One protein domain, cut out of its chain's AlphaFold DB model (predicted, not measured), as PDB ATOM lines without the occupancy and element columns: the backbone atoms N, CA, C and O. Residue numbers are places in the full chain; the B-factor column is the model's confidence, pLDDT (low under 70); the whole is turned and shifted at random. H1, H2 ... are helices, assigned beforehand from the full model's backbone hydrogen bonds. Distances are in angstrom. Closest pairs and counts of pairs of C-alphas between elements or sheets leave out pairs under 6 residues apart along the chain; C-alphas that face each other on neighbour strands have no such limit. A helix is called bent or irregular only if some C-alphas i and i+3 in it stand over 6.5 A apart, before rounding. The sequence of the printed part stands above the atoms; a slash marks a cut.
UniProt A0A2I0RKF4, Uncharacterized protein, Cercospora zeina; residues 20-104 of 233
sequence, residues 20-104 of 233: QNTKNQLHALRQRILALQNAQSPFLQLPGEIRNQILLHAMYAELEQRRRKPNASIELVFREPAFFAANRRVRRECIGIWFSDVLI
ATOM      1  N   GLN A  20      18.769 161.139 184.755       89.31
ATOM      2  CA  GLN A  20      18.402 160.628 183.437       89.31
ATOM      3  C   GLN A  20      19.336 159.492 182.986       89.31
ATOM      4  O   GLN A  20      18.867 158.493 182.432       89.31
ATOM      5  N   ASN A  21      20.634 159.588 183.277       90.06
ATOM      6  CA  ASN A  21      21.593 158.518 183.013       90.06
ATOM      7  C   ASN A  21      21.295 157.270 183.854       90.06
ATOM      8  O   ASN A  21      21.225 156.170 183.303       90.06
ATOM      9  N   THR A  22      21.023 157.426 185.152       86.88
ATOM     10  CA  THR A  22      20.625 156.321 186.037       86.88
ATOM     11  C   THR A  22      19.324 155.676 185.562       86.88
ATOM     12  O   THR A  22      19.226 154.450 185.509       86.88
ATOM     13  N   LYS A  23      18.334 156.464 185.126       89.44
ATOM     14  CA  LYS A  23      17.089 155.948 184.534       89.44
ATOM     15  C   LYS A  23      17.357 155.106 183.285       89.44
ATOM     16  O   LYS A  23      16.793 154.017 183.153       89.44
ATOM     17  N   ASN A  24      18.215 155.580 182.384       90.19
ATOM     18  CA  ASN A  24      18.585 154.847 181.173       90.19
ATOM     19  C   ASN A  24      19.322 153.540 181.507       90.19
ATOM     20  O   ASN A  24      19.018 152.498 180.925       90.19
ATOM     21  N   GLN A  25      20.229 153.566 182.486       90.81
ATOM     22  CA  GLN A  25      20.929 152.376 182.976       90.81
ATOM     23  C   GLN A  25      19.969 151.367 183.613       90.81
ATOM     24  O   GLN A  25      20.019 150.182 183.284       90.81
ATOM     25  N   LEU A  26      19.041 151.816 184.464       89.19
ATOM     26  CA  LEU A  26      18.004 150.961 185.048       89.19
ATOM     27  C   LEU A  26      17.102 150.354 183.973       89.19
ATOM     28  O   LEU A  26      16.745 149.179 184.059       89.19
ATOM     29  N   HIS A  27      16.762 151.121 182.935       83.56
ATOM     30  CA  HIS A  27      16.013 150.601 181.798       83.56
ATOM     31  C   HIS A  27      16.810 149.520 181.055       83.56
ATOM     32  O   HIS A  27      16.278 148.439 180.809       83.56
ATOM     33  N   ALA A  28      18.092 149.752 180.762       85.25
ATOM     34  CA  ALA A  28      18.959 148.767 180.115       85.25
ATOM     35  C   ALA A  28      19.116 147.484 180.954       85.25
ATOM     36  O   ALA A  28      18.990 146.377 180.427       85.25
ATOM     37  N   LEU A  29      19.312 147.615 182.271       86.00
ATOM     38  CA  LEU A  29      19.370 146.483 183.197       86.00
ATOM     39  C   LEU A  29      18.048 145.718 183.236       86.00
ATOM     40  O   LEU A  29      18.055 144.491 183.165       86.00
ATOM     41  N   ARG A  30      16.908 146.418 183.273       80.12
ATOM     42  CA  ARG A  30      15.583 145.792 183.190       80.12
ATOM     43  C   ARG A  30      15.430 144.985 181.902       80.12
ATOM     44  O   ARG A  30      14.983 143.844 181.969       80.12
ATOM     45  N   GLN A  31      15.825 145.540 180.755       78.56
ATOM     46  CA  GLN A  31      15.779 144.824 179.477       78.56
ATOM     47  C   GLN A  31      16.681 143.584 179.494       78.56
ATOM     48  O   GLN A  31      16.264 142.514 179.057       78.56
ATOM     49  N   ARG A  32      17.879 143.683 180.079       79.00
ATOM     50  CA  ARG A  32      18.809 142.553 180.198       79.00
ATOM     51  C   ARG A  32      18.291 141.457 181.131       79.00
ATOM     52  O   ARG A  32      18.395 140.283 180.794       79.00
ATOM     53  N   ILE A  33      17.692 141.818 182.266       78.56
ATOM     54  CA  ILE A  33      17.043 140.867 183.182       78.56
ATOM     55  C   ILE A  33      15.884 140.165 182.476       78.56
ATOM     56  O   ILE A  33      15.771 138.945 182.564       78.56
ATOM     57  N   LEU A  34      15.048 140.907 181.745       69.00
ATOM     58  CA  LEU A  34      13.959 140.322 180.967       69.00
ATOM     59  C   LEU A  34      14.489 139.368 179.895       69.00
ATOM     60  O   LEU A  34      13.961 138.268 179.770       69.00
ATOM     61  N   ALA A  35      15.549 139.739 179.176       70.06
ATOM     62  CA  ALA A  35      16.187 138.876 178.188       70.06
ATOM     63  C   ALA A  35      16.727 137.585 178.823       70.06
ATOM     64  O   ALA A  35      16.471 136.506 178.305       70.06
ATOM     65  N   LEU A  36      17.393 137.673 179.979       75.12
ATOM     66  CA  LEU A  36      17.900 136.505 180.708       75.12
ATOM     67  C   LEU A  36      16.774 135.604 181.232       75.12
ATOM     68  O   LEU A  36      16.857 134.384 181.119       75.12
ATOM     69  N   GLN A  37      15.700 136.188 181.765       68.12
ATOM     70  CA  GLN A  37      14.521 135.436 182.203       68.12
ATOM     71  C   GLN A  37      13.800 134.769 181.027       68.12
ATOM     72  O   GLN A  37      13.303 133.654 181.156       68.12
ATOM     73  N   ASN A  38      13.741 135.446 179.881       66.38
ATOM     74  CA  ASN A  38      13.091 134.926 178.688       66.38
ATOM     75  C   ASN A  38      13.970 133.895 177.960       66.38
ATOM     76  O   ASN A  38      13.432 132.980 177.351       66.38
ATOM     77  N   ALA A  39      15.301 133.981 178.064       69.50
ATOM     78  CA  ALA A  39      16.232 133.036 177.446       69.50
ATOM     79  C   ALA A  39      16.024 131.595 177.937       69.50
ATOM     80  O   ALA A  39      16.257 130.658 177.179       69.50
ATOM     81  N   GLN A  40      15.526 131.415 179.164       67.44
ATOM     82  CA  GLN A  40      15.255 130.099 179.754       67.44
ATOM     83  C   GLN A  40      14.037 129.384 179.155       67.44
ATOM     84  O   GLN A  40      13.860 128.190 179.384       67.44
ATOM     85  N   SER A  41      13.180 130.083 178.405       69.06
ATOM     86  CA  SER A  41      11.986 129.493 177.808       69.06
ATOM     87  C   SER A  41      11.901 129.864 176.328       69.06
ATOM     88  O   SER A  41      11.707 131.041 176.024       69.06
ATOM     89  N   PRO A  42      11.950 128.889 175.401       70.44
ATOM     90  CA  PRO A  42      11.759 129.144 173.971       70.44
ATOM     91  C   PRO A  42      10.465 129.915 173.685       70.44
ATOM     92  O   PRO A  42      10.425 130.783 172.821       70.44
ATOM     93  N   PHE A  43       9.424 129.670 174.486       72.00
ATOM     94  CA  PHE A  43       8.164 130.399 174.415       72.00
ATOM     95  C   PHE A  43       8.314 131.888 174.765       72.00
ATOM     96  O   PHE A  43       7.713 132.737 174.117       72.00
ATOM     97  N   LEU A  44       9.123 132.238 175.769       69.56
ATOM     98  CA  LEU A  44       9.322 133.633 176.174       69.56
ATOM     99  C   LEU A  44      10.271 134.404 175.248       69.56
ATOM    100  O   LEU A  44      10.257 135.635 175.293       69.56
ATOM    101  N   GLN A  45      11.053 133.716 174.411       73.00
ATOM    102  CA  GLN A  45      11.871 134.332 173.360       73.00
ATOM    103  C   GLN A  45      11.030 134.843 172.182       73.00
ATOM    104  O   GLN A  45      11.492 135.692 171.422       73.00
ATOM    105  N   LEU A  46       9.795 134.354 172.038       71.12
ATOM    106  CA  LEU A  46       8.899 134.783 170.972       71.12
ATOM    107  C   LEU A  46       8.470 136.254 171.150       71.12
ATOM    108  O   LEU A  46       8.289 136.710 172.291       71.12
ATOM    109  N   PRO A  47       8.233 136.979 170.036       72.50
ATOM    110  CA  PRO A  47       7.580 138.285 170.045       72.50
ATOM    111  C   PRO A  47       6.264 138.258 170.827       72.50
ATOM    112  O   PRO A  47       5.552 137.248 170.838       72.50
ATOM    113  N   GLY A  48       5.931 139.372 171.482       69.25
ATOM    114  CA  GLY A  48       4.745 139.470 172.335       69.25
ATOM    115  C   GLY A  48       3.456 139.116 171.593       69.25
ATOM    116  O   GLY A  48       2.603 138.427 172.143       69.25
ATOM    117  N   GLU A  49       3.365 139.505 170.325       72.44
ATOM    118  CA  GLU A  49       2.247 139.241 169.423       72.44
ATOM    119  C   GLU A  49       2.044 137.737 169.212       72.44
ATOM    120  O   GLU A  49       0.941 137.224 169.404       72.44
ATOM    121  N   ILE A  50       3.124 137.014 168.895       71.31
ATOM    122  CA  ILE A  50       3.088 135.563 168.664       71.31
ATOM    123  C   ILE A  50       2.745 134.831 169.964       71.31
ATOM    124  O   ILE A  50       1.912 133.924 169.970       71.31
ATOM    125  N   ARG A  51       3.328 135.249 171.097       74.56
ATOM    126  CA  ARG A  51       2.991 134.668 172.408       74.56
ATOM    127  C   ARG A  51       1.518 134.847 172.735       74.56
ATOM    128  O   ARG A  51       0.884 133.894 173.177       74.56
ATOM    129  N   ASN A  52       0.978 136.038 172.500       75.62
ATOM    130  CA  ASN A  52      -0.426 136.327 172.754       75.62
ATOM    131  C   ASN A  52      -1.337 135.458 171.884       75.62
ATOM    132  O   ASN A  52      -2.294 134.900 172.411       75.62
ATOM    133  N   GLN A  53      -1.013 135.266 170.601       76.19
ATOM    134  CA  GLN A  53      -1.764 134.364 169.720       76.19
ATOM    135  C   GLN A  53      -1.729 132.912 170.209       76.19
ATOM    136  O   GLN A  53      -2.778 132.282 170.334       76.19
ATOM    137  N   ILE A  54      -0.549 132.384 170.546       75.56
ATOM    138  CA  ILE A  54      -0.410 131.014 171.065       75.56
ATOM    139  C   ILE A  54      -1.228 130.838 172.349       75.56
ATOM    140  O   ILE A  54      -1.948 129.851 172.497       75.56
ATOM    141  N   LEU A  55      -1.144 131.801 173.271       81.44
ATOM    142  CA  LEU A  55      -1.891 131.754 174.526       81.44
ATOM    143  C   LEU A  55      -3.391 131.847 174.285       81.44
ATOM    144  O   LEU A  55      -4.137 131.106 174.913       81.44
ATOM    145  N   LEU A  56      -3.831 132.693 173.357       80.25
ATOM    146  CA  LEU A  56      -5.231 132.799 172.975       80.25
ATOM    147  C   LEU A  56      -5.753 131.459 172.431       80.25
ATOM    148  O   LEU A  56      -6.780 130.968 172.893       80.25
ATOM    149  N   HIS A  57      -5.017 130.817 171.520       79.75
ATOM    150  CA  HIS A  57      -5.369 129.489 171.014       79.75
ATOM    151  C   HIS A  57      -5.407 128.433 172.123       79.75
ATOM    152  O   HIS A  57      -6.337 127.630 172.165       79.75
ATOM    153  N   ALA A  58      -4.446 128.454 173.050       82.25
ATOM    154  CA  ALA A  58      -4.435 127.550 174.196       82.25
ATOM    155  C   ALA A  58      -5.650 127.769 175.118       82.25
ATOM    156  O   ALA A  58      -6.268 126.798 175.553       82.25
ATOM    157  N   MET A  59      -6.033 129.026 175.373       82.12
ATOM    158  CA  MET A  59      -7.235 129.369 176.144       82.12
ATOM    159  C   MET A  59      -8.502 128.842 175.470       82.12
ATOM    160  O   MET A  59      -9.328 128.222 176.138       82.12
ATOM    161  N   TYR A  60      -8.642 129.042 174.157       81.00
ATOM    162  CA  TYR A  60      -9.786 128.536 173.396       81.00
ATOM    163  C   TYR A  60      -9.847 127.008 173.379       81.00
ATOM    164  O   TYR A  60     -10.914 126.442 173.610       81.00
ATOM    165  N   ALA A  61      -8.715 126.335 173.165       80.81
ATOM    166  CA  ALA A  61      -8.648 124.878 173.166       80.81
ATOM    167  C   ALA A  61      -9.017 124.292 174.539       80.81
ATOM    168  O   ALA A  61      -9.786 123.333 174.622       80.81
ATOM    169  N   GLU A  62      -8.523 124.890 175.627       83.31
ATOM    170  CA  GLU A  62      -8.863 124.459 176.984       83.31
ATOM    171  C   GLU A  62     -10.352 124.681 177.288       83.31
ATOM    172  O   GLU A  62     -11.017 123.813 177.861       83.31
ATOM    173  N   LEU A  63     -10.897 125.823 176.872       80.75
ATOM    174  CA  LEU A  63     -12.310 126.138 177.022       80.75
ATOM    175  C   LEU A  63     -13.189 125.147 176.246       80.75
ATOM    176  O   LEU A  63     -14.144 124.603 176.803       80.75
ATOM    177  N   GLU A  64     -12.831 124.831 175.003       80.00
ATOM    178  CA  GLU A  64     -13.526 123.830 174.195       80.00
ATOM    179  C   GLU A  64     -13.460 122.436 174.839       80.00
ATOM    180  O   GLU A  64     -14.481 121.750 174.955       80.00
ATOM    181  N   GLN A  65     -12.290 122.029 175.337       81.81
ATOM    182  CA  GLN A  65     -12.119 120.756 176.034       81.81
ATOM    183  C   GLN A  65     -13.006 120.667 177.282       81.81
ATOM    184  O   GLN A  65     -13.600 119.618 177.546       81.81
ATOM    185  N   ARG A  66     -13.118 121.754 178.054       79.88
ATOM    186  CA  ARG A  66     -13.996 121.812 179.231       79.88
ATOM    187  C   ARG A  66     -15.460 121.676 178.838       79.88
ATOM    188  O   ARG A  66     -16.179 120.953 179.515       79.88
ATOM    189  N   ARG A  67     -15.886 122.289 177.732       73.62
ATOM    190  CA  ARG A  67     -17.272 122.194 177.249       73.62
ATOM    191  C   ARG A  67     -17.656 120.818 176.732       73.62
ATOM    192  O   ARG A  67     -18.804 120.423 176.867       73.62
ATOM    193  N   ARG A  68     -16.709 120.078 176.150       78.12
ATOM    194  CA  ARG A  68     -16.956 118.703 175.691       78.12
ATOM    195  C   ARG A  68     -17.197 117.726 176.846       78.12
ATOM    196  O   ARG A  68     -17.600 116.594 176.597       78.12
ATOM    197  N   LYS A  69     -16.946 118.122 178.101       79.81
ATOM    198  CA  LYS A  69     -17.217 117.264 179.255       79.81
ATOM    199  C   LYS A  69     -18.725 117.264 179.546       79.81
ATOM    200  O   LYS A  69     -19.262 118.324 179.860       79.81
ATOM    201  N   PRO A  70     -19.388 116.093 179.534       58.00
ATOM    202  CA  PRO A  70     -20.848 115.992 179.626       58.00
ATOM    203  C   PRO A  70     -21.443 116.509 180.948       58.00
ATOM    204  O   PRO A  70     -22.631 116.780 181.000       58.00
ATOM    205  N   ASN A  71     -20.623 116.718 181.985       70.69
ATOM    206  CA  ASN A  71     -21.041 117.233 183.296       70.69
ATOM    207  C   ASN A  71     -20.220 118.458 183.733       70.69
ATOM    208  O   ASN A  71     -19.959 118.648 184.925       70.69
ATOM    209  N   ALA A  72     -19.715 119.258 182.790       68.19
ATOM    210  CA  ALA A  72     -18.999 120.473 183.156       68.19
ATOM    211  C   ALA A  72     -19.949 121.444 183.864       68.19
ATOM    212  O   ALA A  72     -20.885 121.968 183.260       68.19
ATOM    213  N   SER A  73     -19.693 121.711 185.145       67.19
ATOM    214  CA  SER A  73     -20.388 122.795 185.828       67.19
ATOM    215  C   SER A  73     -20.045 124.122 185.152       67.19
ATOM    216  O   SER A  73     -18.924 124.331 184.681       67.19
ATOM    217  N   ILE A  74     -21.007 125.045 185.132       64.19
ATOM    218  CA  ILE A  74     -20.825 126.397 184.583       64.19
ATOM    219  C   ILE A  74     -19.595 127.071 185.219       64.19
ATOM    220  O   ILE A  74     -18.777 127.675 184.528       64.19
ATOM    221  N   GLU A  75     -19.396 126.881 186.524       64.31
ATOM    222  CA  GLU A  75     -18.226 127.380 187.253       64.31
ATOM    223  C   GLU A  75     -16.896 126.825 186.722       64.31
ATOM    224  O   GLU A  75     -15.896 127.541 186.686       64.31
ATOM    225  N   LEU A  76     -16.869 125.562 186.282       67.69
ATOM    226  CA  LEU A  76     -15.674 124.934 185.726       67.69
ATOM    227  C   LEU A  76     -15.334 125.487 184.336       67.69
ATOM    228  O   LEU A  76     -14.156 125.630 184.005       67.69
ATOM    229  N   VAL A  77     -16.350 125.819 183.534       67.19
ATOM    230  CA  VAL A  77     -16.168 126.405 182.197       67.19
ATOM    231  C   VAL A  77     -15.530 127.793 182.304       67.19
ATOM    232  O   VAL A  77     -14.551 128.057 181.612       67.19
ATOM    233  N   PHE A  78     -15.996 128.628 183.238       67.06
ATOM    234  CA  PHE A  78     -15.523 130.011 183.425       67.06
ATOM    235  C   PHE A  78     -14.291 130.172 184.317       67.06
ATOM    236  O   PHE A  78     -13.808 131.288 184.528       67.06
ATOM    237  N   ARG A  79     -13.765 129.075 184.863       76.38
ATOM    238  CA  ARG A  79     -12.547 129.126 185.667       76.38
ATOM    239  C   ARG A  79     -11.365 129.579 184.810       76.38
ATOM    240  O   ARG A  79     -11.298 129.276 183.624       76.38
ATOM    241  N   GLU A  80     -10.390 130.236 185.423       80.25
ATOM    242  CA  GLU A  80      -9.122 130.544 184.756       80.25
ATOM    243  C   GLU A  80      -8.491 129.286 184.110       80.25
ATOM    244  O   GLU A  80      -8.626 128.185 184.665       80.25
ATOM    245  N   PRO A  81      -7.804 129.425 182.961       82.38
ATOM    246  CA  PRO A  81      -7.031 128.353 182.339       82.38
ATOM    247  C   PRO A  81      -6.051 127.700 183.320       82.38
ATOM    248  O   PRO A  81      -5.420 128.382 184.132       82.38
ATOM    249  N   ALA A  82      -5.882 126.380 183.258       82.62
ATOM    250  CA  ALA A  82      -5.044 125.639 184.200       82.62
ATOM    251  C   ALA A  82      -3.580 126.103 184.148       82.62
ATOM    252  O   ALA A  82      -2.899 126.177 185.175       82.62
ATOM    253  N   PHE A  83      -3.107 126.507 182.967       78.81
ATOM    254  CA  PHE A  83      -1.742 126.993 182.791       78.81
ATOM    255  C   PHE A  83      -1.473 128.339 183.492       78.81
ATOM    256  O   PHE A  83      -0.321 128.645 183.803       78.81
ATOM    257  N   PHE A  84      -2.504 129.123 183.843       81.62
ATOM    258  CA  PHE A  84      -2.331 130.315 184.685       81.62
ATOM    259  C   PHE A  84      -1.886 129.970 186.109       81.62
ATOM    260  O   PHE A  84      -1.189 130.768 186.743       81.62
ATOM    261  N   ALA A  85      -2.250 128.788 186.616       76.81
ATOM    262  CA  ALA A  85      -1.764 128.308 187.906       76.81
ATOM    263  C   ALA A  85      -0.278 127.921 187.836       76.81
ATOM    264  O   ALA A  85       0.464 128.175 188.785       76.81
ATOM    265  N   ALA A  86       0.159 127.369 186.700       74.56
ATOM    266  CA  ALA A  86       1.544 126.968 186.470       74.56
ATOM    267  C   ALA A  86       2.486 128.166 186.250       74.56
ATOM    268  O   ALA A  86       3.653 128.105 186.630       74.56
ATOM    269  N   ASN A  87       1.996 129.274 185.675       75.25
ATOM    270  CA  ASN A  87       2.829 130.435 185.364       75.25
ATOM    271  C   ASN A  87       2.177 131.767 185.772       75.25
ATOM    272  O   ASN A  87       1.401 132.377 185.032       75.25
ATOM    273  N   ARG A  88       2.569 132.276 186.950       73.69
ATOM    274  CA  ARG A  88       2.068 133.551 187.505       73.69
ATOM    275  C   ARG A  88       2.377 134.764 186.627       73.69
ATOM    276  O   ARG A  88       1.637 135.743 186.687       73.69
ATOM    277  N   ARG A  89       3.468 134.732 185.856       71.12
ATOM    278  CA  ARG A  89       3.852 135.839 184.974       71.12
ATOM    279  C   ARG A  89       2.933 135.895 183.760       71.12
ATOM    280  O   ARG A  89       2.336 136.937 183.521       71.12
ATOM    281  N   VAL A  90       2.731 134.755 183.100       72.12
ATOM    282  CA  VAL A  90       1.763 134.613 182.000       72.12
ATOM    283  C   VAL A  90       0.363 135.003 182.464       72.12
ATOM    284  O   VAL A  90      -0.316 135.762 181.782       72.12
ATOM    285  N   ARG A  91      -0.048 134.580 183.667       78.19
ATOM    286  CA  ARG A  91      -1.318 135.024 184.250       78.19
ATOM    287  C   ARG A  91      -1.400 136.550 184.330       78.19
ATOM    288  O   ARG A  91      -2.370 137.113 183.853       78.19
ATOM    289  N   ARG A  92      -0.408 137.244 184.900       71.00
ATOM    290  CA  ARG A  92      -0.454 138.719 185.016       71.00
ATOM    291  C   ARG A  92      -0.535 139.423 183.665       71.00
ATOM    292  O   ARG A  92      -1.227 140.427 183.564       71.00
ATOM    293  N   GLU A  93       0.177 138.916 182.666       68.56
ATOM    294  CA  GLU A  93       0.234 139.529 181.337       68.56
ATOM    295  C   GLU A  93      -1.042 139.252 180.520       68.56
ATOM    296  O   GLU A  93      -1.482 140.114 179.765       68.56
ATOM    297  N   CYS A  94      -1.678 138.090 180.704       72.19
ATOM    298  CA  CYS A  94      -2.737 137.612 179.809       72.19
ATOM    299  C   CYS A  94      -4.113 137.453 180.469       72.19
ATOM    300  O   CYS A  94      -5.079 137.110 179.788       72.19
ATOM    301  N   ILE A  95      -4.249 137.716 181.772       75.00
ATOM    302  CA  ILE A  95      -5.549 137.642 182.459       75.00
ATOM    303  C   ILE A  95      -6.556 138.652 181.901       75.00
ATOM    304  O   ILE A  95      -7.740 138.343 181.823       75.00
ATOM    305  N   GLY A  96      -6.086 139.821 181.453       69.00
ATOM    306  CA  GLY A  96      -6.924 140.800 180.761       69.00
ATOM    307  C   GLY A  96      -7.530 140.221 179.484       69.00
ATOM    308  O   GLY A  96      -8.742 140.270 179.332       69.00
ATOM    309  N   ILE A  97      -6.701 139.584 178.648       71.75
ATOM    310  CA  ILE A  97      -7.095 138.930 177.385       71.75
ATOM    311  C   ILE A  97      -8.113 137.812 177.644       71.75
ATOM    312  O   ILE A  97      -9.115 137.707 176.945       71.75
ATOM    313  N   TRP A  98      -7.902 136.999 178.684       74.62
ATOM    314  CA  TRP A  98      -8.862 135.962 179.077       74.62
ATOM    315  C   TRP A  98     -10.254 136.550 179.338       74.62
ATOM    316  O   TRP A  98     -11.252 136.077 178.792       74.62
ATOM    317  N   PHE A  99     -10.330 137.612 180.138       70.50
ATOM    318  CA  PHE A  99     -11.612 138.234 180.444       70.50
ATOM    319  C   PHE A  99     -12.179 139.019 179.261       70.50
ATOM    320  O   PHE A  99     -13.380 138.929 179.041       70.50
ATOM    321  N   SER A 100     -11.366 139.761 178.504       66.50
ATOM    322  CA  SER A 100     -11.849 140.654 177.444       66.50
ATOM    323  C   SER A 100     -12.181 139.941 176.139       66.50
ATOM    324  O   SER A 100     -13.180 140.263 175.500       66.50
ATOM    325  N   ASP A 101     -11.357 138.975 175.750       66.19
ATOM    326  CA  ASP A 101     -11.357 138.448 174.388       66.19
ATOM    327  C   ASP A 101     -11.874 137.017 174.330       66.19
ATOM    328  O   ASP A 101     -12.291 136.579 173.263       66.19
ATOM    329  N   VAL A 102     -11.877 136.296 175.458       67.69
ATOM    330  CA  VAL A 102     -12.326 134.899 175.522       67.69
ATOM    331  C   VAL A 102     -13.669 134.769 176.246       67.69
ATOM    332  O   VAL A 102     -14.555 134.079 175.752       67.69
ATOM    333  N   LEU A 103     -13.866 135.457 177.379       66.50
ATOM    334  CA  LEU A 103     -15.087 135.313 178.189       66.50
ATOM    335  C   LEU A 103     -16.246 136.267 177.845       66.50
ATOM    336  O   LEU A 103     -17.391 135.939 178.144       66.50
ATOM    337  N   ILE A 104     -15.999 137.438 177.240       56.50
ATOM    338  CA  ILE A 104     -17.051 138.452 176.976       56.50
ATOM    339  C   ILE A 104     -18.084 138.011 175.927       56.50
ATOM    340  O   ILE A 104     -19.174 138.580 175.859       56.50
TER     341      ILE A 104
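What this domain is: This is residues 20 to 104 of the 233 residues of an uncharacterized protein of Cercospora zeina (UniProt A0A2I0RKF4). An arm, H1, sticks out with residues 20 to 33 from a body in which H3 runs outward, the chain folds back through H4 and H5, and H6 crosses H3. The printed part has 85 residues with six named helices, H1 to H6, and no named strand: all helix. It is loose, radius of gyration of the C-alphas 16.7 A, spanning 59 by 24 by 20 A.

Where its parts are: H1, residues 20 to 39, 28.3 A, begins at C-alpha 20 (18.402, 160.628, 183.437). H2 is residues 42 to 45, H3 48 to 67, 28.4 A, H4 74 to 77, H5 82 to 86. H6, residues 88 to 103, 19.6 A, ends at C-alpha 103 (-15.087, 135.313, 178.189); it is irregular, C-alphas 93 and 96 being 7.3 A apart.

How they stand to each other: H1 touches H2 only at the corner, with residues 35 to 39 alone; closest C-alphas Asn 38 and Leu 44, 4.7 A. H3 touches H6 with residues 52 to 60 alone, closest C-alphas Tyr 60 and Val 102, 7.2 A, at a steep tilt of 64 degrees. Every O i to N i+4 pair is within hydrogen-bond range in H1 and H3, 9 of 12 in H6, 0 of 1 in H5, where 2 of 2 O i to N i+3 pairs are; H2 and H4 are too short.

The domain as a whole: C-alphas Asn 21 and Pro 70, the farthest apart, are 60.2 A apart. The printed part has no cut and no long link. 23 residues have pLDDT under 70, among them 72 to 78.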